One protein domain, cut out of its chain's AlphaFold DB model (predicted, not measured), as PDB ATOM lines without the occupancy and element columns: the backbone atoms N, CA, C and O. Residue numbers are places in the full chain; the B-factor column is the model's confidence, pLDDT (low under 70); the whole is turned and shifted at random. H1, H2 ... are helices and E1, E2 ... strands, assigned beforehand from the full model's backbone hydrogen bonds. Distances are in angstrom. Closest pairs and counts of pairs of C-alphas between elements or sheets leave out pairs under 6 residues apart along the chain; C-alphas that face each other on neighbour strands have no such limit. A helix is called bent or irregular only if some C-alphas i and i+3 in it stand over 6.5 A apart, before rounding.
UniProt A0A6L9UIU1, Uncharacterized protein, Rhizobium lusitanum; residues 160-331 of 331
ATOM      1  N   LEU A 160     -46.030-133.760  78.156       96.38
ATOM      2  CA  LEU A 160     -46.459-134.927  78.934       96.38
ATOM      3  C   LEU A 160     -47.517-135.739  78.183       96.38
ATOM      4  O   LEU A 160     -47.653-136.943  78.392       96.38
ATOM      5  N   HIS A 161     -48.277-135.066  77.319       93.69
ATOM      6  CA  HIS A 161     -49.378-135.641  76.563       93.69
ATOM      7  C   HIS A 161     -49.213-135.287  75.084       93.69
ATOM      8  O   HIS A 161     -49.210-134.116  74.711       93.69
ATOM      9  N   GLY A 162     -49.070-136.309  74.237       89.50
ATOM     10  CA  GLY A 162     -48.856-136.121  72.802       89.50
ATOM     11  C   GLY A 162     -47.514-135.461  72.449       89.50
ATOM     12  O   GLY A 162     -46.606-135.362  73.270       89.50
ATOM     13  N   GLY A 163     -47.379-135.043  71.186       93.69
ATOM     14  CA  GLY A 163     -46.157-134.413  70.666       93.69
ATOM     15  C   GLY A 163     -46.112-132.885  70.789       93.69
ATOM     16  O   GLY A 163     -45.058-132.291  70.576       93.69
ATOM     17  N   TYR A 164     -47.238-132.246  71.118       96.94
ATOM     18  CA  TYR A 164     -47.399-130.791  71.096       96.94
ATOM     19  C   TYR A 164     -48.292-130.314  72.248       96.94
ATOM     20  O   TYR A 164     -49.128-131.081  72.723       96.94
ATOM     21  N   PRO A 165     -48.175-129.048  72.699       96.88
ATOM     22  CA  PRO A 165     -48.893-128.553  73.871       96.88
ATOM     23  C   PRO A 165     -50.316-128.096  73.509       96.88
ATOM     24  O   PRO A 165     -50.744-126.998  73.868       96.88
ATOM     25  N   PHE A 166     -51.041-128.933  72.777       98.00
ATOM     26  CA  PHE A 166     -52.439-128.766  72.398       98.00
ATOM     27  C   PHE A 166     -53.022-130.131  72.033       98.00
ATOM     28  O   PHE A 166     -52.299-131.026  71.595       98.00
ATOM     29  N   SER A 167     -54.335-130.280  72.166       98.31
ATOM     30  CA  SER A 167     -55.038-131.451  71.648       98.31
ATOM     31  C   SER A 167     -55.499-131.188  70.216       98.31
ATOM     32  O   SER A 167     -56.084-130.140  69.929       98.31
ATOM     33  N   LEU A 168     -55.241-132.140  69.318       98.19
ATOM     34  CA  LEU A 168     -55.674-132.090  67.924       98.19
ATOM     35  C   LEU A 168     -56.382-133.396  67.562       98.19
ATOM     36  O   LEU A 168     -55.810-134.480  67.672       98.19
ATOM     37  N   TYR A 169     -57.615-133.276  67.094       98.19
ATOM     38  CA  TYR A 169     -58.398-134.376  66.551       98.19
ATOM     39  C   TYR A 169     -58.561-134.174  65.057       98.19
ATOM     40  O   TYR A 169     -58.746-133.044  64.609       98.19
ATOM     41  N   HIS A 170     -58.517-135.255  64.289       97.75
ATOM     42  CA  HIS A 170     -58.778-135.205  62.857       97.75
ATOM     43  C   HIS A 170     -59.670-136.362  62.433       97.75
ATOM     44  O   HIS A 170     -59.654-137.425  63.052       97.75
ATOM     45  N   TYR A 171     -60.438-136.151  61.371       97.69
ATOM     46  CA  TYR A 171     -61.390-137.120  60.853       97.69
ATOM     47  C   TYR A 171     -61.465-137.020  59.334       97.69
ATOM     48  O   TYR A 171     -61.475-135.921  58.774       97.69
ATOM     49  N   GLN A 172     -61.559-138.174  58.682       97.50
ATOM     50  CA  GLN A 172     -61.913-138.243  57.271       97.50
ATOM     51  C   GLN A 172     -63.433-138.089  57.158       97.50
ATOM     52  O   GLN A 172     -64.176-138.795  57.834       97.50
ATOM     53  N   ILE A 173     -63.909-137.177  56.319       97.19
ATOM     54  CA  ILE A 173     -65.340-136.942  56.134       97.19
ATOM     55  C   ILE A 173     -65.827-137.755  54.937       97.19
ATOM     56  O   ILE A 173     -65.369-137.547  53.812       97.19
ATOM     57  N   ALA A 174     -66.736-138.693  55.198       94.81
ATOM     58  CA  ALA A 174     -67.399-139.490  54.173       94.81
ATOM     59  C   ALA A 174     -68.332-138.620  53.318       94.81
ATOM     60  O   ALA A 174     -68.967-137.704  53.843       94.81
ATOM     61  N   ASP A 175     -68.411-138.938  52.022       85.56
ATOM     62  CA  ASP A 175     -69.337-138.332  51.054       85.56
ATOM     63  C   ASP A 175     -69.341-136.791  51.065       85.56
ATOM     64  O   ASP A 175     -70.373-136.150  50.877       85.56
ATOM     65  N   SER A 176     -68.178-136.183  51.329       81.56
ATOM     66  CA  SER A 176     -68.046-134.729  51.392       81.56
ATOM     67  C   SER A 176     -67.770-134.135  50.019       81.56
ATOM     68  O   SER A 176     -66.798-134.515  49.363       81.56
ATOM     69  N   ASP A 177     -68.546-133.121  49.637       84.06
ATOM     70  CA  ASP A 177     -68.204-132.287  48.488       84.06
ATOM     71  C   ASP A 177     -66.904-131.520  48.762       84.06
ATOM     72  O   ASP A 177     -66.624-131.108  49.892       84.06
ATOM     73  N   ALA A 178     -66.100-131.295  47.720       79.62
ATOM     74  CA  ALA A 178     -64.827-130.580  47.839       79.62
ATOM     75  C   ALA A 178     -64.992-129.130  48.339       79.62
ATOM     76  O   ALA A 178     -64.052-128.572  48.916       79.62
ATOM     77  N   ASP A 179     -66.187-128.561  48.153       83.62
ATOM     78  CA  ASP A 179     -66.506-127.162  48.431       83.62
ATOM     79  C   ASP A 179     -67.155-126.936  49.812       83.62
ATOM     80  O   ASP A 179     -67.549-125.819  50.144       83.62
ATOM     81  N   THR A 180     -67.257-127.966  50.663       90.62
ATOM     82  CA  THR A 180     -67.855-127.805  51.998       90.62
ATOM     83  C   THR A 180     -66.922-127.090  52.973       90.62
ATOM     84  O   THR A 180     -65.752-127.466  53.106       90.62
ATOM     85  N   PHE A 181     -67.481-126.145  53.732       95.12
ATOM     86  CA  PHE A 181     -66.815-125.423  54.812       95.12
ATOM     87  C   PHE A 181     -67.694-125.385  56.064       95.12
ATOM     88  O   PHE A 181     -68.792-124.838  56.010       95.12
ATOM     89  N   ASP A 182     -67.190-125.883  57.192       94.75
ATOM     90  CA  ASP A 182     -67.784-125.620  58.507       94.75
ATOM     91  C   ASP A 182     -66.743-125.036  59.452       94.75
ATOM     92  O   ASP A 182     -65.566-125.392  59.390       94.75
ATOM     93  N   LEU A 183     -67.198-124.173  60.357       96.88
ATOM     94  CA  LEU A 183     -66.381-123.561  61.395       96.88
ATOM     95  C   LEU A 183     -67.210-123.411  62.673       96.88
ATOM     96  O   LEU A 183     -68.280-122.801  62.652       96.88
ATOM     97  N   SER A 184     -66.692-123.912  63.792       96.44
ATOM     98  CA  SER A 184     -67.242-123.652  65.125       96.44
ATOM     99  C   SER A 184     -66.136-123.358  66.127       96.44
ATOM    100  O   SER A 184     -65.003-123.816  65.985       96.44
ATOM    101  N   THR A 185     -66.457-122.585  67.161       96.50
ATOM    102  CA  THR A 185     -65.521-122.251  68.235       96.50
ATOM    103  C   THR A 185     -66.164-122.454  69.602       96.50
ATOM    104  O   THR A 185     -67.386-122.430  69.768       96.50
ATOM    105  N   ASN A 186     -65.322-122.654  70.609       94.88
ATOM    106  CA  ASN A 186     -65.683-122.494  72.008       94.88
ATOM    107  C   ASN A 186     -64.619-121.623  72.668       94.88
ATOM    108  O   ASN A 186     -63.462-122.029  72.778       94.88
ATOM    109  N   VAL A 187     -65.004-120.418  73.070       89.12
ATOM    110  CA  VAL A 187     -64.060-119.406  73.556       89.12
ATOM    111  C   VAL A 187     -63.540-119.748  74.945       89.12
ATOM    112  O   VAL A 187     -62.332-119.736  75.155       89.12
ATOM    113  N   TYR A 188     -64.426-120.165  75.851       86.62
ATOM    114  CA  TYR A 188     -64.047-120.583  77.203       86.62
ATOM    115  C   TYR A 188     -63.168-121.840  77.198       86.62
ATOM    116  O   TYR A 188     -62.166-121.911  77.902       86.62
ATOM    117  N   GLY A 189     -63.501-122.817  76.353       92.88
ATOM    118  CA  GLY A 189     -62.684-124.007  76.130       92.88
ATOM    119  C   GLY A 189     -61.470-123.773  75.222       92.88
ATOM    120  O   GLY A 189     -60.718-124.711  74.979       92.88
ATOM    121  N   GLN A 190     -61.292-122.563  74.682       95.75
ATOM    122  CA  GLN A 190     -60.244-122.192  73.725       95.75
ATOM    123  C   GLN A 190     -60.045-123.231  72.607       95.75
ATOM    124  O   GLN A 190     -58.942-123.732  72.372       95.75
ATOM    125  N   SER A 191     -61.136-123.585  71.932       97.94
ATOM    126  CA  SER A 191     -61.141-124.598  70.876       97.94
ATOM    127  C   SER A 191     -61.824-124.119  69.605       97.94
ATOM    128  O   SER A 191     -62.691-123.246  69.622       97.94
ATOM    129  N   ILE A 192     -61.417-124.713  68.489       98.50
ATOM    130  CA  ILE A 192     -61.906-124.425  67.142       98.50
ATOM    131  C   ILE A 192     -62.023-125.739  66.368       98.50
ATOM    132  O   ILE A 192     -61.105-126.556  66.393       98.50
ATOM    133  N   SER A 193     -63.152-125.939  65.701       98.50
ATOM    134  CA  SER A 193     -63.376-127.026  64.751       98.50
ATOM    135  C   SER A 193     -63.518-126.442  63.356       98.50
ATOM    136  O   SER A 193     -64.180-125.418  63.177       98.50
ATOM    137  N   ILE A 194     -62.890-127.085  62.379       98.12
ATOM    138  CA  ILE A 194     -63.005-126.730  60.973       98.12
ATOM    139  C   ILE A 194     -63.200-127.986  60.129       98.12
ATOM    140  O   ILE A 194     -62.515-128.990  60.329       98.12
ATOM    141  N   ARG A 195     -64.099-127.917  59.151       97.19
ATOM    142  CA  ARG A 195     -64.192-128.898  58.067       97.19
ATOM    143  C   ARG A 195     -63.929-128.205  56.746       97.19
ATOM    144  O   ARG A 195     -64.581-127.208  56.453       97.19
ATOM    145  N   ILE A 196     -63.013-128.748  55.950       96.88
ATOM    146  CA  ILE A 196     -62.765-128.310  54.575       96.88
ATOM    147  C   ILE A 196     -62.742-129.546  53.686       96.88
ATOM    148  O   ILE A 196     -61.836-130.378  53.789       96.88
ATOM    149  N   GLY A 197     -63.742-129.651  52.813       95.19
ATOM    150  CA  GLY A 197     -63.977-130.846  52.011       95.19
ATOM    151  C   GLY A 197     -63.928-132.112  52.869       95.19
ATOM    152  O   GLY A 197     -64.534-132.196  53.936       95.19
ATOM    153  N   ALA A 198     -63.113-133.072  52.443       96.12
ATOM    154  CA  ALA A 198     -63.026-134.381  53.072       96.12
ATOM    155  C   ALA A 198     -62.258-134.418  54.415       96.12
ATOM    156  O   ALA A 198     -62.113-135.496  54.986       96.12
ATOM    157  N   LEU A 199     -61.768-133.286  54.937       97.75
ATOM    158  CA  LEU A 199     -60.989-133.241  56.176       97.75
ATOM    159  C   LEU A 199     -61.661-132.384  57.254       97.75
ATOM    160  O   LEU A 199     -61.841-131.178  57.076       97.75
ATOM    161  N   GLY A 200     -61.964-133.002  58.397       98.12
ATOM    162  CA  GLY A 200     -62.388-132.327  59.622       98.12
ATOM    163  C   GLY A 200     -61.278-132.319  60.669       98.12
ATOM    164  O   GLY A 200     -60.649-133.349  60.904       98.12
ATOM    165  N   VAL A 201     -61.031-131.177  61.312       98.56
ATOM    166  CA  VAL A 201     -60.001-131.008  62.348       98.56
ATOM    167  C   VAL A 201     -60.562-130.212  63.521       98.56
ATOM    168  O   VAL A 201     -61.201-129.184  63.318       98.56
ATOM    169  N   VAL A 202     -60.278-130.650  64.747       98.69
ATOM    170  CA  VAL A 202     -60.618-129.928  65.979       98.69
ATOM    171  C   VAL A 202     -59.354-129.676  66.785       98.69
ATOM    172  O   VAL A 202     -58.648-130.612  67.154       98.69
ATOM    173  N   PHE A 203     -59.072-128.410  67.072       98.69
ATOM    174  CA  PHE A 203     -57.960-127.963  67.906       98.69
ATOM    175  C   PHE A 203     -58.470-127.475  69.260       98.69
ATOM    176  O   PHE A 203     -59.478-126.768  69.333       98.69
ATOM    177  N   VAL A 204     -57.735-127.798  70.323       98.56
ATOM    178  CA  VAL A 204     -57.988-127.321  71.685       98.56
ATOM    179  C   VAL A 204     -56.692-126.781  72.287       98.56
ATOM    180  O   VAL A 204     -55.704-127.506  72.406       98.56
ATOM    181  N   ASN A 205     -56.698-125.520  72.722       97.56
ATOM    182  CA  ASN A 205     -55.570-124.907  73.420       97.56
ATOM    183  C   ASN A 205     -55.528-125.323  74.902       97.56
ATOM    184  O   ASN A 205     -55.821-124.531  75.797       97.56
ATOM    185  N   ASP A 206     -55.200-126.583  75.176       96.62
ATOM    186  CA  ASP A 206     -55.256-127.181  76.516       96.62
ATOM    187  C   ASP A 206     -53.938-127.795  76.995       96.62
ATOM    188  O   ASP A 206     -53.923-128.515  77.989       96.62
ATOM    189  N   GLY A 207     -52.824-127.553  76.302       96.38
ATOM    190  CA  GLY A 207     -51.568-128.213  76.651       96.38
ATOM    191  C   GLY A 207     -51.553-129.713  76.335       96.38
ATOM    192  O   GLY A 207     -50.644-130.388  76.795       96.38
ATOM    193  N   GLY A 208     -52.535-130.252  75.606       97.06
ATOM    194  CA  GLY A 208     -52.656-131.689  75.352       97.06
ATOM    195  C   GLY A 208     -53.427-132.448  76.437       97.06
ATOM    196  O   GLY A 208     -53.447-133.676  76.413       97.06
ATOM    197  N   LEU A 209     -54.068-131.760  77.393       97.12
ATOM    198  CA  LEU A 209     -54.767-132.406  78.511       97.12
ATOM    199  C   LEU A 209     -55.855-133.382  78.062       97.12
ATOM    200  O   LEU A 209     -56.026-134.410  78.706       97.12
ATOM    201  N   GLN A 210     -56.591-133.145  76.974       96.31
ATOM    202  CA  GLN A 210     -57.570-134.142  76.531       96.31
ATOM    203  C   GLN A 210     -56.920-135.448  76.038       96.31
ATOM    204  O   GLN A 210     -57.567-136.492  76.074       96.31
ATOM    205  N   LEU A 211     -55.639-135.426  75.666       96.44
ATOM    206  CA  LEU A 211     -54.876-136.602  75.239       96.44
ATOM    207  C   LEU A 211     -54.217-137.363  76.405       96.44
ATOM    208  O   LEU A 211     -53.493-138.328  76.156       96.44
ATOM    209  N   HIS A 212     -54.469-136.985  77.668       92.62
ATOM    210  CA  HIS A 212     -53.887-137.655  78.845       92.62
ATOM    211  C   HIS A 212     -54.185-139.163  78.916       92.62
ATOM    212  O   HIS A 212     -53.386-139.915  79.464       92.62
ATOM    213  N   ILE A 213     -55.295-139.612  78.323       89.38
ATOM    214  CA  ILE A 213     -55.677-141.031  78.249       89.38
ATOM    215  C   ILE A 213     -55.248-141.736  76.952       89.38
ATOM    216  O   ILE A 213     -55.572-142.903  76.746       89.38
ATOM    217  N   GLY A 214     -54.542-141.044  76.054       92.62
ATOM    218  CA  GLY A 214     -54.005-141.616  74.821       92.62
ATOM    219  C   GLY A 214     -54.146-140.714  73.597       92.62
ATOM    220  O   GLY A 214     -54.902-139.744  73.578       92.62
ATOM    221  N   ALA A 215     -53.441-141.078  72.521       88.56
ATOM    222  CA  ALA A 215     -53.323-140.272  71.301       88.56
ATOM    223  C   ALA A 215     -54.651-140.028  70.556       88.56
ATOM    224  O   ALA A 215     -54.755-139.077  69.787       88.56
ATOM    225  N   LYS A 216     -55.672-140.865  70.778       91.38
ATOM    226  CA  LYS A 216     -57.020-140.671  70.213       91.38
ATOM    227  C   LYS A 216     -57.974-139.912  71.145       91.38
ATOM    228  O   LYS A 216     -59.132-139.704  70.784       91.38
ATOM    229  N   GLY A 217     -57.486-139.502  72.317       90.44
ATOM    230  CA  GLY A 217     -58.258-138.830  73.353       90.44
ATOM    231  C   GLY A 217     -59.424-139.673  73.897       90.44
ATOM    232  O   GLY A 217     -59.497-140.876  73.643       90.44
ATOM    233  N   PRO A 218     -60.363-139.044  74.626       90.69
ATOM    234  CA  PRO A 218     -61.511-139.691  75.275       90.69
ATOM    235  C   PRO A 218     -62.513-140.299  74.322       90.69
ATOM    236  O   PRO A 218     -63.268-141.167  74.732       90.69
ATOM    237  N   PHE A 219     -62.512-139.862  73.066       93.25
ATOM    238  CA  PHE A 219     -63.476-140.350  72.099       93.25
ATOM    239  C   PHE A 219     -62.941-141.521  71.280       93.25
ATOM    240  O   PHE A 219     -63.691-142.105  70.521       93.25
ATOM    241  N   GLY A 220     -61.646-141.852  71.346       94.19
ATOM    242  CA  GLY A 220     -61.090-143.025  70.654       94.19
ATOM    243  C   GLY A 220     -61.201-143.026  69.116       94.19
ATOM    244  O   GLY A 220     -60.788-143.993  68.479       94.19
ATOM    245  N   LEU A 221     -61.720-141.951  68.511       96.06
ATOM    246  CA  LEU A 221     -62.128-141.895  67.103       96.06
ATOM    247  C   LEU A 221     -61.256-140.982  66.233       96.06
ATOM    248  O   LEU A 221     -61.505-140.884  65.036       96.06
ATOM    249  N   SER A 222     -60.232-140.326  66.788       95.44
ATOM    250  CA  SER A 222     -59.290-139.546  65.968       95.44
ATOM    251  C   SER A 222     -58.669-140.439  64.879       95.44
ATOM    252  O   SER A 222     -58.203-141.549  65.167       95.44
ATOM    253  N   GLY A 223     -58.713-139.971  63.632       95.12
ATOM    254  CA  GLY A 223     -58.329-140.691  62.416       95.12
ATOM    255  C   GLY A 223     -59.433-141.543  61.780       95.12
ATOM    256  O   GLY A 223     -59.204-142.139  60.729       95.12
ATOM    257  N   ALA A 224     -60.625-141.627  62.378       96.31
ATOM    258  CA  ALA A 224     -61.740-142.374  61.800       96.31
ATOM    259  C   ALA A 224     -62.346-141.659  60.583       96.31
ATOM    260  O   ALA A 224     -62.272-140.434  60.445       96.31
ATOM    261  N   THR A 225     -62.995-142.444  59.722       97.00
ATOM    262  CA  THR A 225     -63.905-141.917  58.699       97.00
ATOM    263  C   THR A 225     -65.295-141.769  59.294       97.00
ATOM    264  O   THR A 225     -65.836-142.747  59.797       97.00
ATOM    265  N   VAL A 226     -65.863-140.567  59.247       96.88
ATOM    266  CA  VAL A 226     -67.145-140.213  59.869       96.88
ATOM    267  C   VAL A 226     -68.020-139.438  58.886       96.88
ATOM    268  O   VAL A 226     -67.522-138.803  57.958       96.88
ATOM    269  N   THR A 227     -69.334-139.462  59.083       95.69
ATOM    270  CA  THR A 227     -70.251-138.616  58.306       95.69
ATOM    271  C   THR A 227     -70.173-137.149  58.759       95.69
ATOM    272  O   THR A 227     -69.730-136.865  59.877       95.69
ATOM    273  N   PRO A 228     -70.664-136.194  57.948       94.69
ATOM    274  CA  PRO A 228     -70.876-134.804  58.359       94.69
ATOM    275  C   PRO A 228     -71.529-134.623  59.737       94.69
ATOM    276  O   PRO A 228     -71.043-133.852  60.563       94.69
ATOM    277  N   VAL A 229     -72.609-135.363  60.001       94.19
ATOM    278  CA  VAL A 229     -73.374-135.269  61.256       94.19
ATOM    279  C   VAL A 229     -72.553-135.798  62.433       94.19
ATOM    280  O   VAL A 229     -72.514-135.171  63.489       94.19
ATOM    281  N   GLN A 230     -71.831-136.902  62.231       96.38
ATOM    282  CA  GLN A 230     -70.941-137.469  63.244       96.38
ATOM    283  C   GLN A 230     -69.777-136.529  63.572       96.38
ATOM    284  O   GLN A 230     -69.423-136.378  64.739       96.38
ATOM    285  N   PHE A 231     -69.204-135.853  62.571       97.19
ATOM    286  CA  PHE A 231     -68.169-134.845  62.800       97.19
ATOM    287  C   PHE A 231     -68.694-133.641  63.594       97.19
ATOM    288  O   PHE A 231     -67.998-133.151  64.488       97.19
ATOM    289  N   ALA A 232     -69.917-133.182  63.311       96.69
ATOM    290  CA  ALA A 232     -70.551-132.108  64.073       96.69
ATOM    291  C   ALA A 232     -70.771-132.509  65.545       96.69
ATOM    292  O   ALA A 232     -70.442-131.736  66.446       96.69
ATOM    293  N   GLU A 233     -71.243-133.734  65.805       97.50
ATOM    294  CA  GLU A 233     -71.370-134.266  67.168       97.50
ATOM    295  C   GLU A 233     -70.009-134.388  67.871       97.50
ATOM    296  O   GLU A 233     -69.862-133.944  69.010       97.50
ATOM    297  N   LEU A 234     -68.992-134.943  67.206       98.12
ATOM    298  CA  LEU A 234     -67.643-135.068  67.769       98.12
ATOM    299  C   LEU A 234     -67.040-133.701  68.099       98.12
ATOM    300  O   LEU A 234     -66.492-133.516  69.184       98.12
ATOM    301  N   SER A 235     -67.201-132.723  67.206       98.12
ATOM    302  CA  SER A 235     -66.787-131.338  67.448       98.12
ATOM    303  C   SER A 235     -67.476-130.766  68.687       98.12
ATOM    304  O   SER A 235     -66.807-130.188  69.542       98.12
ATOM    305  N   ALA A 236     -68.787-130.987  68.837       98.00
ATOM    306  CA  ALA A 236     -69.542-130.562  70.014       98.00
ATOM    307  C   ALA A 236     -69.023-131.214  71.304       98.00
ATOM    308  O   ALA A 236     -68.805-130.517  72.296       98.00
ATOM    309  N   ARG A 237     -68.763-132.529  71.287       98.00
ATOM    310  CA  ARG A 237     -68.221-133.269  72.439       98.00
ATOM    311  C   ARG A 237     -66.833-132.764  72.843       98.00
ATOM    312  O   ARG A 237     -66.573-132.543  74.026       98.00
ATOM    313  N   ILE A 238     -65.952-132.531  71.868       98.44
ATOM    314  CA  ILE A 238     -64.593-132.012  72.096       98.44
ATOM    315  C   ILE A 238     -64.637-130.587  72.659       98.44
ATOM    316  O   ILE A 238     -63.936-130.296  73.634       98.44
ATOM    317  N   HIS A 239     -65.474-129.714  72.088       98.31
ATOM    318  CA  HIS A 239     -65.695-128.353  72.583       98.31
ATOM    319  C   HIS A 239     -66.239-128.349  74.015       98.31
ATOM    320  O   HIS A 239     -65.728-127.617  74.864       98.31
ATOM    321  N   PHE A 240     -67.244-129.181  74.302       98.12
ATOM    322  CA  PHE A 240     -67.834-129.274  75.634       98.12
ATOM    323  C   PHE A 240     -66.811-129.771  76.657       98.12
ATOM    324  O   PHE A 240     -66.602-129.117  77.678       98.12
ATOM    325  N   LYS A 241     -66.055-130.836  76.341       97.62
ATOM    326  CA  LYS A 241     -64.957-131.297  77.204       97.62
ATOM    327  C   LYS A 241     -63.915-130.208  77.451       97.62
ATOM    328  O   LYS A 241     -63.410-130.088  78.564       97.62
ATOM    329  N   ALA A 242     -63.592-129.404  76.438       97.50
ATOM    330  CA  ALA A 242     -62.642-128.308  76.587       97.50
ATOM    331  C   ALA A 242     -63.125-127.262  77.606       97.50
ATOM    332  O   ALA A 242     -62.330-126.789  78.415       97.50
ATOM    333  N   ALA A 243     -64.427-126.960  77.631       96.81
ATOM    334  CA  ALA A 243     -65.038-126.059  78.613       96.81
ATOM    335  C   ALA A 243     -65.115-126.651  80.040       96.81
ATOM    336  O   ALA A 243     -65.290-125.918  81.020       96.81
ATOM    337  N   LEU A 244     -64.957-127.970  80.184       97.00
ATOM    338  CA  LEU A 244     -64.869-128.644  81.483       97.00
ATOM    339  C   LEU A 244     -63.451-128.655  82.067       97.00
ATOM    340  O   LEU A 244     -63.286-129.135  83.184       97.00
ATOM    341  N   ARG A 245     -62.430-128.152  81.358       96.69
ATOM    342  CA  ARG A 245     -61.036-128.148  81.831       96.69
ATOM    343  C   ARG A 245     -60.916-127.534  83.228       96.69
ATOM    344  O   ARG A 245     -61.392-126.429  83.467       96.69
ATOM    345  N   ASP A 246     -60.210-128.239  84.105       96.69
ATOM    346  CA  ASP A 246     -59.982-127.873  85.506       96.69
ATOM    347  C   ASP A 246     -58.507-128.001  85.916       96.69
ATOM    348  O   ASP A 246     -58.153-128.107  87.087       96.69
ATOM    349  N   ALA A 247     -57.620-128.010  84.928       96.44
ATOM    350  CA  ALA A 247     -56.191-128.086  85.135       96.44
ATOM    351  C   ALA A 247     -55.431-127.322  84.053       96.44
ATOM    352  O   ALA A 247     -55.962-126.955  83.001       96.44
ATOM    353  N   THR A 248     -54.150-127.119  84.317       95.44
ATOM    354  CA  THR A 248     -53.163-126.607  83.370       95.44
ATOM    355  C   THR A 248     -51.845-127.355  83.547       95.44
ATOM    356  O   THR A 248     -51.701-128.182  84.444       95.44
ATOM    357  N   HIS A 249     -50.865-127.061  82.705       95.88
ATOM    358  CA  HIS A 249     -49.505-127.557  82.870       95.88
ATOM    359  C   HIS A 249     -48.616-126.491  83.504       95.88
ATOM    360  O   HIS A 249     -48.782-125.295  83.256       95.88
ATOM    361  N   PHE A 250     -47.629-126.933  84.277       94.62
ATOM    362  CA  PHE A 250     -46.485-126.101  84.623       94.62
ATOM    363  C   PHE A 250     -45.409-126.237  83.541       94.62
ATOM    364  O   PHE A 250     -44.985-127.351  83.221       94.62
ATOM    365  N   TYR A 251     -44.969-125.104  82.991       94.44
ATOM    366  CA  TYR A 251     -44.018-125.053  81.884       94.44
ATOM    367  C   TYR A 251     -42.661-124.510  82.330       94.44
ATOM    368  O   TYR A 251     -42.582-123.468  82.981       94.44
ATOM    369  N   LEU A 252     -41.593-125.166  81.888       95.44
ATOM    370  CA  LEU A 252     -40.264-124.579  81.795       95.44
ATOM    371  C   LEU A 252     -40.066-124.072  80.364       95.44
ATOM    372  O   LEU A 252     -40.277-124.806  79.398       95.44
ATOM    373  N   THR A 253     -39.677-122.807  80.225       94.62
ATOM    374  CA  THR A 253     -39.448-122.185  78.917       94.62
ATOM    375  C   THR A 253     -38.033-121.640  78.843       94.62
ATOM    376  O   THR A 253     -37.542-121.018  79.785       94.62
ATOM    377  N   PHE A 254     -37.368-121.899  77.725       94.62
ATOM    378  CA  PHE A 254     -36.043-121.384  77.423       94.62
ATOM    379  C   PHE A 254     -36.035-120.851  75.998       94.62
ATOM    380  O   PHE A 254     -36.566-121.482  75.085       94.62
ATOM    381  N   GLU A 255     -35.420-119.694  75.789       95.94
ATOM    382  CA  GLU A 255     -35.275-119.123  74.461       95.94
ATOM    383  C   GLU A 255     -33.877-118.537  74.284       95.94
ATOM    384  O   GLU A 255     -33.398-117.770  75.116       95.94
ATOM    385  N   ASN A 256     -33.240-118.879  73.165       94.19
ATOM    386  CA  ASN A 256     -32.029-118.224  72.685       94.19
ATOM    387  C   ASN A 256     -32.243-117.709  71.251       94.19
ATOM    388  O   ASN A 256     -33.357-117.738  70.718       94.19
ATOM    389  N   ASP A 257     -31.190-117.219  70.601       91.88
ATOM    390  CA  ASP A 257     -31.300-116.649  69.253       91.88
ATOM    391  C   ASP A 257     -31.723-117.662  68.175       91.88
ATOM    392  O   ASP A 257     -32.319-117.268  67.174       91.88
ATOM    393  N   GLN A 258     -31.482-118.957  68.391       92.88
ATOM    394  CA  GLN A 258     -31.702-120.018  67.405       92.88
ATOM    395  C   GLN A 258     -32.983-120.825  67.644       92.88
ATOM    396  O   GLN A 258     -33.645-121.214  66.684       92.88
ATOM    397  N   VAL A 259     -33.336-121.088  68.904       95.88
ATOM    398  CA  VAL A 259     -34.401-122.031  69.263       95.88
ATOM    399  C   VAL A 259     -35.204-121.560  70.474       95.88
ATOM    400  O   VAL A 259     -34.683-120.897  71.375       95.88
ATOM    401  N   VAL A 260     -36.481-121.933  70.493       96.88
ATOM    402  CA  VAL A 260     -37.337-121.916  71.684       96.88
ATOM    403  C   VAL A 260     -37.507-123.353  72.176       96.88
ATOM    404  O   VAL A 260     -37.817-124.241  71.384       96.88
ATOM    405  N   GLN A 261     -37.339-123.605  73.466       96.56
ATOM    406  CA  GLN A 261     -37.651-124.887  74.091       96.56
ATOM    407  C   GLN A 261     -38.762-124.695  75.118       96.56
ATOM    408  O   GLN A 261     -38.684-123.811  75.972       96.56
ATOM    409  N   ILE A 262     -39.783-125.543  75.030       96.19
ATOM    410  CA  ILE A 262     -40.939-125.553  75.923       96.19
ATOM    411  C   ILE A 262     -41.097-126.960  76.475       96.19
ATOM    412  O   ILE A 262     -41.247-127.916  75.714       96.19
ATOM    413  N   GLU A 263     -41.076-127.078  77.794       97.38
ATOM    414  CA  GLU A 263     -41.141-128.358  78.488       97.38
ATOM    415  C   GLU A 263     -42.238-128.336  79.549       97.38
ATOM    416  O   GLU A 263     -42.275-127.453  80.402       97.38
ATOM    417  N   GLN A 264     -43.152-129.299  79.476       97.69
ATOM    418  CA  GLN A 264     -44.173-129.525  80.492       97.69
ATOM    419  C   GLN A 264     -43.587-130.394  81.602       97.69
ATOM    420  O   GLN A 264     -43.127-131.501  81.339       97.69
ATOM    421  N   LEU A 265     -43.615-129.899  82.840       96.81
ATOM    422  CA  LEU A 265     -43.038-130.615  83.983       96.81
ATOM    423  C   LEU A 265     -44.070-131.471  84.718       96.81
ATOM    424  O   LEU A 265     -43.788-132.608  85.074       96.81
ATOM    425  N   HIS A 266     -45.258-130.922  84.966       95.50
ATOM    426  CA  HIS A 266     -46.368-131.632  85.603       95.50
ATOM    427  C   HIS A 266     -47.704-130.954  85.283       95.50
ATOM    428  O   HIS A 266     -47.752-129.786  84.880       95.50
ATOM    429  N   VAL A 267     -48.791-131.694  85.495       97.00
ATOM    430  CA  VAL A 267     -50.159-131.169  85.490       97.00
ATOM    431  C   VAL A 267     -50.468-130.561  86.858       97.00
ATOM    432  O   VAL A 267     -50.117-131.124  87.892       97.00
ATOM    433  N   LYS A 268     -51.141-129.410  86.869       94.94
ATOM    434  CA  LYS A 268     -51.650-128.730  88.060       94.94
ATOM    435  C   LYS A 268     -53.164-128.575  87.938       94.94
ATOM    436  O   LYS A 268     -53.629-127.830  87.076       94.94
ATOM    437  N   SER A 269     -53.912-129.250  88.808       96.06
ATOM    438  CA  SER A 269     -55.359-129.039  88.939       96.06
ATOM    439  C   SER A 269     -55.662-127.734  89.679       96.06
ATOM    440  O   SER A 269     -54.916-127.331  90.576       96.06
ATOM    441  N   PHE A 270     -56.752-127.072  89.294       95.38
ATOM    442  CA  PHE A 270     -57.291-125.909  89.994       95.38
ATOM    443  C   PHE A 270     -58.133-126.318  91.206       95.38
ATOM    444  O   PHE A 270     -58.041-125.657  92.240       95.38
ATOM    445  N   SER A 271     -58.889-127.418  91.110       96.00
ATOM    446  CA  SER A 271     -59.719-127.934  92.212       96.00
ATOM    447  C   SER A 271     -59.027-129.009  93.059       96.00
ATOM    448  O   SER A 271     -59.514-129.349  94.133       96.00
ATOM    449  N   GLY A 272     -57.876-129.528  92.616       95.62
ATOM    450  CA  GLY A 272     -57.077-130.513  93.346       95.62
ATOM    451  C   GLY A 272     -57.317-131.944  92.865       95.62
ATOM    452  O   GLY A 272     -57.031-132.270  91.712       95.62
ATOM    453  N   TYR A 273     -57.783-132.812  93.758       95.50
ATOM    454  CA  TYR A 273     -58.002-134.237  93.492       95.50
ATOM    455  C   TYR A 273     -59.493-134.544  93.382       95.50
ATOM    456  O   TYR A 273     -60.317-133.871  94.004       95.50
ATOM    457  N   ILE A 274     -59.835-135.580  92.618       93.06
ATOM    458  CA  ILE A 274     -61.208-136.079  92.547       93.06
ATOM    459  C   ILE A 274     -61.586-136.612  93.943       93.06
ATOM    460  O   ILE A 274     -60.836-137.423  94.500       93.06
ATOM    461  N   PRO A 275     -62.726-136.186  94.528       91.25
ATOM    462  CA  PRO A 275     -63.117-136.586  95.878       91.25
ATOM    463  C   PRO A 275     -63.093-138.104  96.085       91.25
ATOM    464  O   PRO A 275     -63.756-138.849  95.367       91.25
ATOM    465  N   GLY A 276     -62.351-138.555  97.099       92.31
ATOM    466  CA  GLY A 276     -62.231-139.977  97.439       92.31
ATOM    467  C   GLY A 276     -61.200-140.760  96.618       92.31
ATOM    468  O   GLY A 276     -61.157-141.982  96.739       92.31
ATOM    469  N   THR A 277     -60.372-140.087  95.815       93.31
ATOM    470  CA  THR A 277     -59.294-140.708  95.029       93.31
ATOM    471  C   THR A 277     -57.983-139.931  95.180       93.31
ATOM    472  O   THR A 277     -57.994-138.770  95.591       93.31
ATOM    473  N   ASP A 278     -56.873-140.543  94.767       93.06
ATOM    474  CA  ASP A 278     -55.571-139.875  94.620       93.06
ATOM    475  C   ASP A 278     -55.345-139.335  93.188       93.06
ATOM    476  O   ASP A 278     -54.233-138.949  92.818       93.06
ATOM    477  N   GLU A 279     -56.390-139.297  92.354       92.75
ATOM    478  CA  GLU A 279     -56.319-138.815  90.974       92.75
ATOM    479  C   GLU A 279     -56.575-137.306  90.895       92.75
ATOM    480  O   GLU A 279     -57.508-136.774  91.500       92.75
ATOM    481  N   LEU A 280     -55.747-136.585  90.131       94.06
ATOM    482  CA  LEU A 280     -55.930-135.150  89.907       94.06
ATOM    483  C   LEU A 280     -57.198-134.881  89.092       94.06
ATOM    484  O   LEU A 280     -57.437-135.506  88.058       94.06
ATOM    485  N   GLN A 281     -57.960-133.862  89.485       96.12
ATOM    486  CA  GLN A 281     -59.111-133.411  88.714       96.12
ATOM    487  C   GLN A 281     -58.637-132.584  87.511       96.12
ATOM    488  O   GLN A 281     -58.363-131.389  87.624       96.12
ATOM    489  N   ILE A 282     -58.499-133.234  86.350       96.25
ATOM    490  CA  ILE A 282     -58.093-132.580  85.090       96.25
ATOM    491  C   ILE A 282     -59.281-131.896  84.402       96.25
ATOM    492  O   ILE A 282     -59.138-130.830  83.800       96.25
ATOM    493  N   PHE A 283     -60.457-132.510  84.490       96.62
ATOM    494  CA  PHE A 283     -61.714-131.997  83.961       96.62
ATOM    495  C   PHE A 283     -62.784-132.097  85.046       96.62
ATOM    496  O   PHE A 283     -62.810-133.066  85.804       96.62
ATOM    497  N   ARG A 284     -63.688-131.119  85.089       96.06
ATOM    498  CA  ARG A 284     -64.944-131.209  85.835       96.06
ATOM    499  C   ARG A 284     -65.808-132.342  85.272       96.06
ATOM    500  O   ARG A 284     -65.634-132.755  84.123       96.06
ATOM    501  N   GLY A 285     -66.750-132.814  86.086       93.81
ATOM    502  CA  GLY A 285     -67.705-133.850  85.693       93.81
ATOM    503  C   GLY A 285     -68.517-133.462  84.455       93.81
ATOM    504  O   GLY A 285     -68.860-132.296  84.263       93.81
ATOM    505  N   TRP A 286     -68.805-134.456  83.618       95.75
ATOM    506  CA  TRP A 286     -69.657-134.304  82.446       95.75
ATOM    507  C   TRP A 286     -71.129-134.379  82.851       95.75
ATOM    508  O   TRP A 286     -71.534-135.319  83.531       95.75
ATOM    509  N   ASP A 287     -71.921-133.400  82.425       96.56
ATOM    510  CA  ASP A 287     -73.363-133.354  82.658       96.56
ATOM    511  C   ASP A 287     -74.094-133.446  81.313       96.56
ATOM    512  O   ASP A 287     -73.953-132.571  80.457       96.56
ATOM    513  N   GLU A 288     -74.855-134.525  81.126       96.12
ATOM    514  CA  GLU A 288     -75.576-134.822  79.882       96.12
ATOM    515  C   GLU A 288     -76.625-133.761  79.531       96.12
ATOM    516  O   GLU A 288     -76.830-133.437  78.360       96.12
ATOM    517  N   GLU A 289     -77.275-133.171  80.534       96.50
ATOM    518  CA  GLU A 289     -78.270-132.134  80.296       96.50
ATOM    519  C   GLU A 289     -77.593-130.850  79.799       96.50
ATOM    520  O   GLU A 289     -78.021-130.284  78.794       96.50
ATOM    521  N   GLN A 290     -76.496-130.418  80.420       96.44
ATOM    522  CA  GLN A 290     -75.701-129.281  79.947       96.44
ATOM    523  C   GLN A 290     -75.107-129.545  78.562       96.44
ATOM    524  O   GLN A 290     -75.162-128.672  77.688       96.44
ATOM    525  N   PHE A 291     -74.585-130.754  78.338       97.44
ATOM    526  CA  PHE A 291     -74.056-131.156  77.042       97.44
ATOM    527  C   PHE A 291     -75.130-131.078  75.955       97.44
ATOM    528  O   PHE A 291     -74.848-130.571  74.874       97.44
ATOM    529  N   SER A 292     -76.373-131.475  76.236       97.44
ATOM    530  CA  SER A 292     -77.449-131.443  75.240       97.44
ATOM    531  C   SER A 292     -77.731-130.046  74.665       97.44
ATOM    532  O   SER A 292     -78.036-129.916  73.477       97.44
ATOM    533  N   TYR A 293     -77.577-128.984  75.466       96.56
ATOM    534  CA  TYR A 293     -77.689-127.602  74.985       96.56
ATOM    535  C   TYR A 293     -76.527-127.236  74.059       96.56
ATOM    536  O   TYR A 293     -76.742-126.631  73.007       96.56
ATOM    537  N   ALA A 294     -75.304-127.633  74.421       94.75
ATOM    538  CA  ALA A 294     -74.132-127.435  73.574       94.75
ATOM    539  C   ALA A 294     -74.257-128.226  72.261       94.75
ATOM    540  O   ALA A 294     -74.040-127.673  71.184       94.75
ATOM    541  N   LEU A 295     -74.670-129.494  72.332       97.06
ATOM    542  CA  LEU A 295     -74.865-130.365  71.179       97.06
ATOM    543  C   LEU A 295     -75.896-129.784  70.209       97.06
ATOM    544  O   LEU A 295     -75.622-129.710  69.010       97.06
ATOM    545  N   ALA A 296     -77.035-129.303  70.715       96.62
ATOM    546  CA  ALA A 296     -78.048-128.636  69.902       96.62
ATOM    547  C   ALA A 296     -77.506-127.366  69.224       96.62
ATOM    548  O   ALA A 296     -77.733-127.150  68.034       96.62
ATOM    549  N   ALA A 297     -76.734-126.549  69.948       92.62
ATOM    550  CA  ALA A 297     -76.143-125.330  69.400       92.62
ATOM    551  C   ALA A 297     -75.130-125.614  68.273       92.62
ATOM    552  O   ALA A 297     -75.152-124.938  67.243       92.62
ATOM    553  N   TYR A 298     -74.268-126.623  68.439       92.56
ATOM    554  CA  TYR A 298     -73.236-126.965  67.455       92.56
ATOM    555  C   TYR A 298     -73.779-127.719  66.236       92.56
ATOM    556  O   TYR A 298     -73.342-127.462  65.117       92.56
ATOM    557  N   THR A 299     -74.741-128.624  66.428       93.94
ATOM    558  CA  THR A 299     -75.324-129.426  65.333       93.94
ATOM    559  C   THR A 299     -76.477-128.726  64.622       93.94
ATOM    560  O   THR A 299     -76.840-129.123  63.517       93.94
ATOM    561  N   ARG A 300     -77.056-127.686  65.240       91.88
ATOM    562  CA  ARG A 300     -78.293-127.011  64.806       91.88
ATOM    563  C   ARG A 300     -79.513-127.938  64.754       91.88
ATOM    564  O   ARG A 300     -80.498-127.614  64.093       91.88
ATOM    565  N   ILE A 301     -79.459-129.064  65.461       94.56
ATOM    566  CA  ILE A 301     -80.591-129.972  65.647       94.56
ATOM    567  C   ILE A 301     -81.320-129.559  66.935       94.56
ATOM    568  O   ILE A 301     -80.662-129.274  67.941       94.56
ATOM    569  N   PRO A 302     -82.664-129.502  66.951       96.56
ATOM    570  CA  PRO A 302     -83.413-129.188  68.162       96.56
ATOM    571  C   PRO A 302     -83.047-130.116  69.326       96.56
ATOM    572  O   PRO A 302     -83.006-131.337  69.176       96.56
ATOM    573  N   ARG A 303     -82.847-129.552  70.526       96.44
ATOM    574  CA  ARG A 303     -82.511-130.329  71.734       96.44
ATOM    575  C   ARG A 303     -83.512-131.460  72.005       96.44
ATOM    576  O   ARG A 303     -83.102-132.527  72.438       96.44
ATOM    577  N   SER A 304     -84.797-131.262  71.700       95.44
ATOM    578  CA  SER A 304     -85.850-132.283  71.846       95.44
ATOM    579  C   SER A 304     -85.629-133.542  71.000       95.44
ATOM    580  O   SER A 304     -86.176-134.594  71.310       95.44
ATOM    581  N   GLU A 305     -84.856-133.445  69.919       94.69
ATOM    582  CA  GLU A 305     -84.495-134.590  69.078       94.69
ATOM    583  C   GLU A 305     -83.209-135.273  69.553       94.69
ATOM    584  O   GLU A 305     -82.985-136.440  69.226       94.69
ATOM    585  N   LEU A 306     -82.392-134.558  70.332       94.88
ATOM    586  CA  LEU A 306     -81.070-134.976  70.788       94.88
ATOM    587  C   LEU A 306     -81.047-135.474  72.231       94.88
ATOM    588  O   LEU A 306     -80.160-136.246  72.560       94.88
ATOM    589  N   PHE A 307     -81.966-135.050  73.096       96.94
ATOM    590  CA  PHE A 307     -81.949-135.381  74.521       96.94
ATOM    591  C   PHE A 307     -83.183-136.178  74.920       96.94
ATOM    592  O   PHE A 307     -84.315-135.747  74.696       96.94
ATOM    593  N   ASP A 308     -82.959-137.341  75.524       94.94
ATOM    594  CA  ASP A 308     -84.019-138.117  76.151       94.94
ATOM    595  C   ASP A 308     -84.225-137.626  77.590       94.94
ATOM    596  O   ASP A 308     -83.413-137.901  78.471       94.94
ATOM    597  N   GLU A 309     -85.314-136.892  77.831       94.00
ATOM    598  CA  GLU A 309     -85.646-136.342  79.155       94.00
ATOM    599  C   GLU A 309     -85.871-137.429  80.218       94.00
ATOM    600  O   GLU A 309     -85.577-137.213  81.395       94.00
ATOM    601  N   ALA A 310     -86.385-138.599  79.827       93.44
ATOM    602  CA  ALA A 310     -86.678-139.679  80.763       93.44
ATOM    603  C   ALA A 310     -85.403-140.437  81.151       93.44
ATOM    604  O   ALA A 310     -85.192-140.727  82.328       93.44
ATOM    605  N   ALA A 311     -84.546-140.732  80.172       93.12
ATOM    606  CA  ALA A 311     -83.282-141.430  80.396       93.12
ATOM    607  C   ALA A 311     -82.134-140.496  80.826       93.12
ATOM    608  O   ALA A 311     -81.113-140.977  81.310       93.12
ATOM    609  N   ARG A 312     -82.307-139.174  80.685       94.38
ATOM    610  CA  ARG A 312     -81.305-138.126  80.950       94.38
ATOM    611  C   ARG A 312     -79.991-138.330  80.185       94.38
ATOM    612  O   ARG A 312     -78.915-138.111  80.734       94.38
ATOM    613  N   VAL A 313     -80.088-138.732  78.917       93.19
ATOM    614  CA  VAL A 313     -78.932-138.983  78.037       93.19
ATOM    615  C   VAL A 313     -79.113-138.338  76.669       93.19
ATOM    616  O   VAL A 313     -80.225-138.267  76.131       93.19
ATOM    617  N   CYS A 314     -78.009-137.901  76.070       94.12
ATOM    618  CA  CYS A 314     -77.979-137.479  74.682       94.12
ATOM    619  C   CYS A 314     -77.989-138.688  73.741       94.12
ATOM    620  O   CYS A 314     -77.211-139.634  73.874       94.12
ATOM    621  N   ARG A 315     -78.837-138.626  72.718       93.69
ATOM    622  CA  ARG A 315     -78.765-139.503  71.555       93.69
ATOM    623  C   ARG A 315     -77.470-139.232  70.800       93.69
ATOM    624  O   ARG A 315     -77.001-138.099  70.723       93.69
ATOM    625  N   THR A 316     -76.928-140.285  70.204       93.44
ATOM    626  CA  THR A 316     -75.665-140.226  69.474       93.44
ATOM    627  C   THR A 316     -75.810-140.778  68.063       93.44
ATOM    628  O   THR A 316     -76.413-141.825  67.831       93.44
ATOM    629  N   SER A 317     -75.212-140.073  67.111       92.88
ATOM    630  CA  SER A 317     -74.998-140.511  65.733       92.88
ATOM    631  C   SER A 317     -73.806-141.469  65.596       92.88
ATOM    632  O   SER A 317     -73.571-142.009  64.515       92.88
ATOM    633  N   LEU A 318     -73.062-141.719  66.680       92.56
ATOM    634  CA  LEU A 318     -71.859-142.560  66.718       92.56
ATOM    635  C   LEU A 318     -72.159-144.037  67.031       92.56
ATOM    636  O   LEU A 318     -71.240-144.813  67.290       92.56
ATOM    637  N   GLY A 319     -73.430-144.457  67.005       85.69
ATOM    638  CA  GLY A 319     -73.842-145.819  67.369       85.69
ATOM    639  C   GLY A 319     -73.129-146.930  66.583       85.69
ATOM    640  O   GLY A 319     -72.810-147.977  67.140       85.69
ATOM    641  N   ASN A 320     -72.786-146.686  65.315       83.88
ATOM    642  CA  ASN A 320     -72.008-147.614  64.485       83.88
ATOM    643  C   ASN A 320     -70.564-147.828  64.986       83.88
ATOM    644  O   ASN A 320     -69.962-148.855  64.678       83.88
ATOM    645  N   PHE A 321     -70.001-146.887  65.743       83.31
ATOM    646  CA  PHE A 321     -68.699-147.045  66.394       83.31
ATOM    647  C   PHE A 321     -68.820-147.728  67.753       83.31
ATOM    648  O   PHE A 321     -67.971-148.546  68.097       83.31
ATOM    649  N   ILE A 322     -69.898-147.445  68.487       69.88
ATOM    650  CA  ILE A 322     -70.172-148.040  69.800       69.88
ATOM    651  C   ILE A 322     -70.419-149.549  69.671       69.88
ATOM    652  O   ILE A 322     -69.845-150.327  70.418       69.88
ATOM    653  N   LEU A 323     -71.193-149.990  68.672       55.44
ATOM    654  CA  LEU A 323     -71.503-151.415  68.465       55.44
ATOM    655  C   LEU A 323     -70.292-152.266  68.037       55.44
ATOM    656  O   LEU A 323     -70.311-153.483  68.202       55.44
ATOM    657  N   ASN A 324     -69.249-151.638  67.486       47.97
ATOM    658  CA  ASN A 324     -68.015-152.307  67.061       47.97
ATOM    659  C   ASN A 324     -66.902-152.249  68.119       47.97
ATOM    660  O   ASN A 324     -65.876-152.913  67.968       47.97
ATOM    661  N   ALA A 325     -67.088-151.466  69.183       47.25
ATOM    662  CA  ALA A 325     -66.201-151.432  70.329       47.25
ATOM    663  C   ALA A 325     -66.764-152.374  71.400       47.25
ATOM    664  O   ALA A 325     -67.751-152.066  72.055       47.25
ATOM    665  N   THR A 326     -66.129-153.523  71.621       36.31
ATOM    666  CA  THR A 326     -66.442-154.429  72.745       36.31
ATOM    667  C   THR A 326     -66.044-153.846  74.113       36.31
ATOM    668  O   THR A 326     -65.725-154.594  75.029       36.31
ATOM    669  N   ASP A 327     -65.985-152.521  74.250       35.16
ATOM    670  CA  ASP A 327     -65.445-151.831  75.418       35.16
ATOM    671  C   ASP A 327     -66.131-150.459  75.568       35.16
ATOM    672  O   ASP A 327     -66.009-149.584  74.706       35.16
ATOM    673  N   GLU A 328     -66.905-150.307  76.643       36.06
ATOM    674  CA  GLU A 328     -67.744-149.156  77.012       36.06
ATOM    675  C   GLU A 328     -66.918-147.882  77.296       36.06
ATOM    676  O   GLU A 328     -66.784-147.451  78.439       36.06
ATOM    677  N   ARG A 329     -66.325-147.254  76.272       39.62
ATOM    678  CA  ARG A 329     -65.439-146.083  76.466       39.62
ATOM    679  C   ARG A 329     -65.778-144.853  75.637       39.62
ATOM    680  O   ARG A 329     -64.883-144.113  75.235       39.62
ATOM    681  N   LEU A 330     -67.058-144.608  75.399       43.72
ATOM    682  CA  LEU A 330     -67.513-143.302  74.936       43.72
ATOM    683  C   LEU A 330     -68.431-142.702  76.004       43.72
ATOM    684  O   LEU A 330     -69.580-143.129  76.078       43.72
ATOM    685  N   PRO A 331     -67.933-141.777  76.849       46.25
ATOM    686  CA  PRO A 331     -68.813-140.899  77.606       46.25
ATOM    687  C   PRO A 331     -69.618-139.994  76.661       46.25
ATOM    688  O   PRO A 331     -69.065-139.509  75.636       46.25
TER     689      PRO A 331
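What this domain is: This is residues 160 to 331 of the 331 residues of an uncharacterized protein of Rhizobium lusitanum (UniProt A0A6L9UIU1). What would one see first? A sheet of four strands, E1 to E4, has the long helix H2 packed along one face and its other face bare, while the hairpin E5 and E6 reaches away as a long arm whose tip, residues 255 to 260, sticks out. H3 packs on H2, and the short H4 packs on H3. What is it made of, and how large is it? The printed part has 172 residues, with five named helices and six named strands in the order E1 E2 E3 E4 H1 H2 E5 E6 H3 H4 H5; the class is mixed, with under half of the residues in named elements, and both sheets, E1 E4 E3 E2 and E5 E6, are antiparallel. The whole is compact, with a radius of gyration of the C-alphas of 17.2 A and spans of 51 by 46 by 32 A.

Where its parts are: Where are the first four strands? E1, residues 167 to 173, begins at C-alpha 167, (-55.038, -131.451, 71.648), and is 19.4 A long; E2 is residues 181 to 186, E3 191 to 196 and E4 199 to 204. What follows? H1 is residues 209 to 213, irregular with C-alphas 210 and 213 7.3 A apart; H2, residues 228 to 243, is 22.8 A long. E5, residues 247 to 255, is 25.1 A long, and E6, residues 260 to 269, is 25.9 A long and bends by 58 degrees at residue 266. H3 is residues 288 to 299, 15.5 A long, H4 is 303 to 306, and H5, residues 319 to 322, ends at C-alpha 322, (-70.172, -148.040, 69.800).

How they stand to each other: How is the larger sheet joined? E2, E3 and E4 are a meander, each strand the antiparallel neighbour of the one before, and with E1 beside E4 a Greek key; N 169 and O 202 are 2.9 A apart, N 194 and O 201 2.9 A, N 184 and O 193 3.0 A. What is on it? H2 makes two layers with it, over E4 and E3 at a height over the sheet of 8.2 A, along the strands; H1 and H3 only graze it. H2 and H3 touch at a steep tilt of 50 degrees, opposite ways, closest at the C-alphas of Ala 236 and Leu 295, 5.5 A; H3 touches H4 with residues 292 to 296 alone, closest at the C-alphas of Ala 296 and Arg 303, 5.1 A. What of the other parts and the backbones? E5 and E6 are a hairpin, with N 252 and O 263 2.8 A apart and within hydrogen-bond range, and H5 touches no helix. Every O i to N i+4 pair is within hydrogen-bond range in H2, 7 of 8 in H3 and 0 of 1 in H1, where 1 of 2 O i to N i+3 pairs is; H4 and H5 are too short for an O i to N i+4 pair.

The domain as a whole: How far does it reach? The two C-alphas farthest apart, those of Asp 257 and Ala 310, are 61.1 A apart. Is it whole, and how sure is the model? The printed part has no cut; the links H1 to H2, E6 to H3 and H4 to H5 are long. Mean pLDDT of the printed part is 92.0, with residues 322 to 331 under 70.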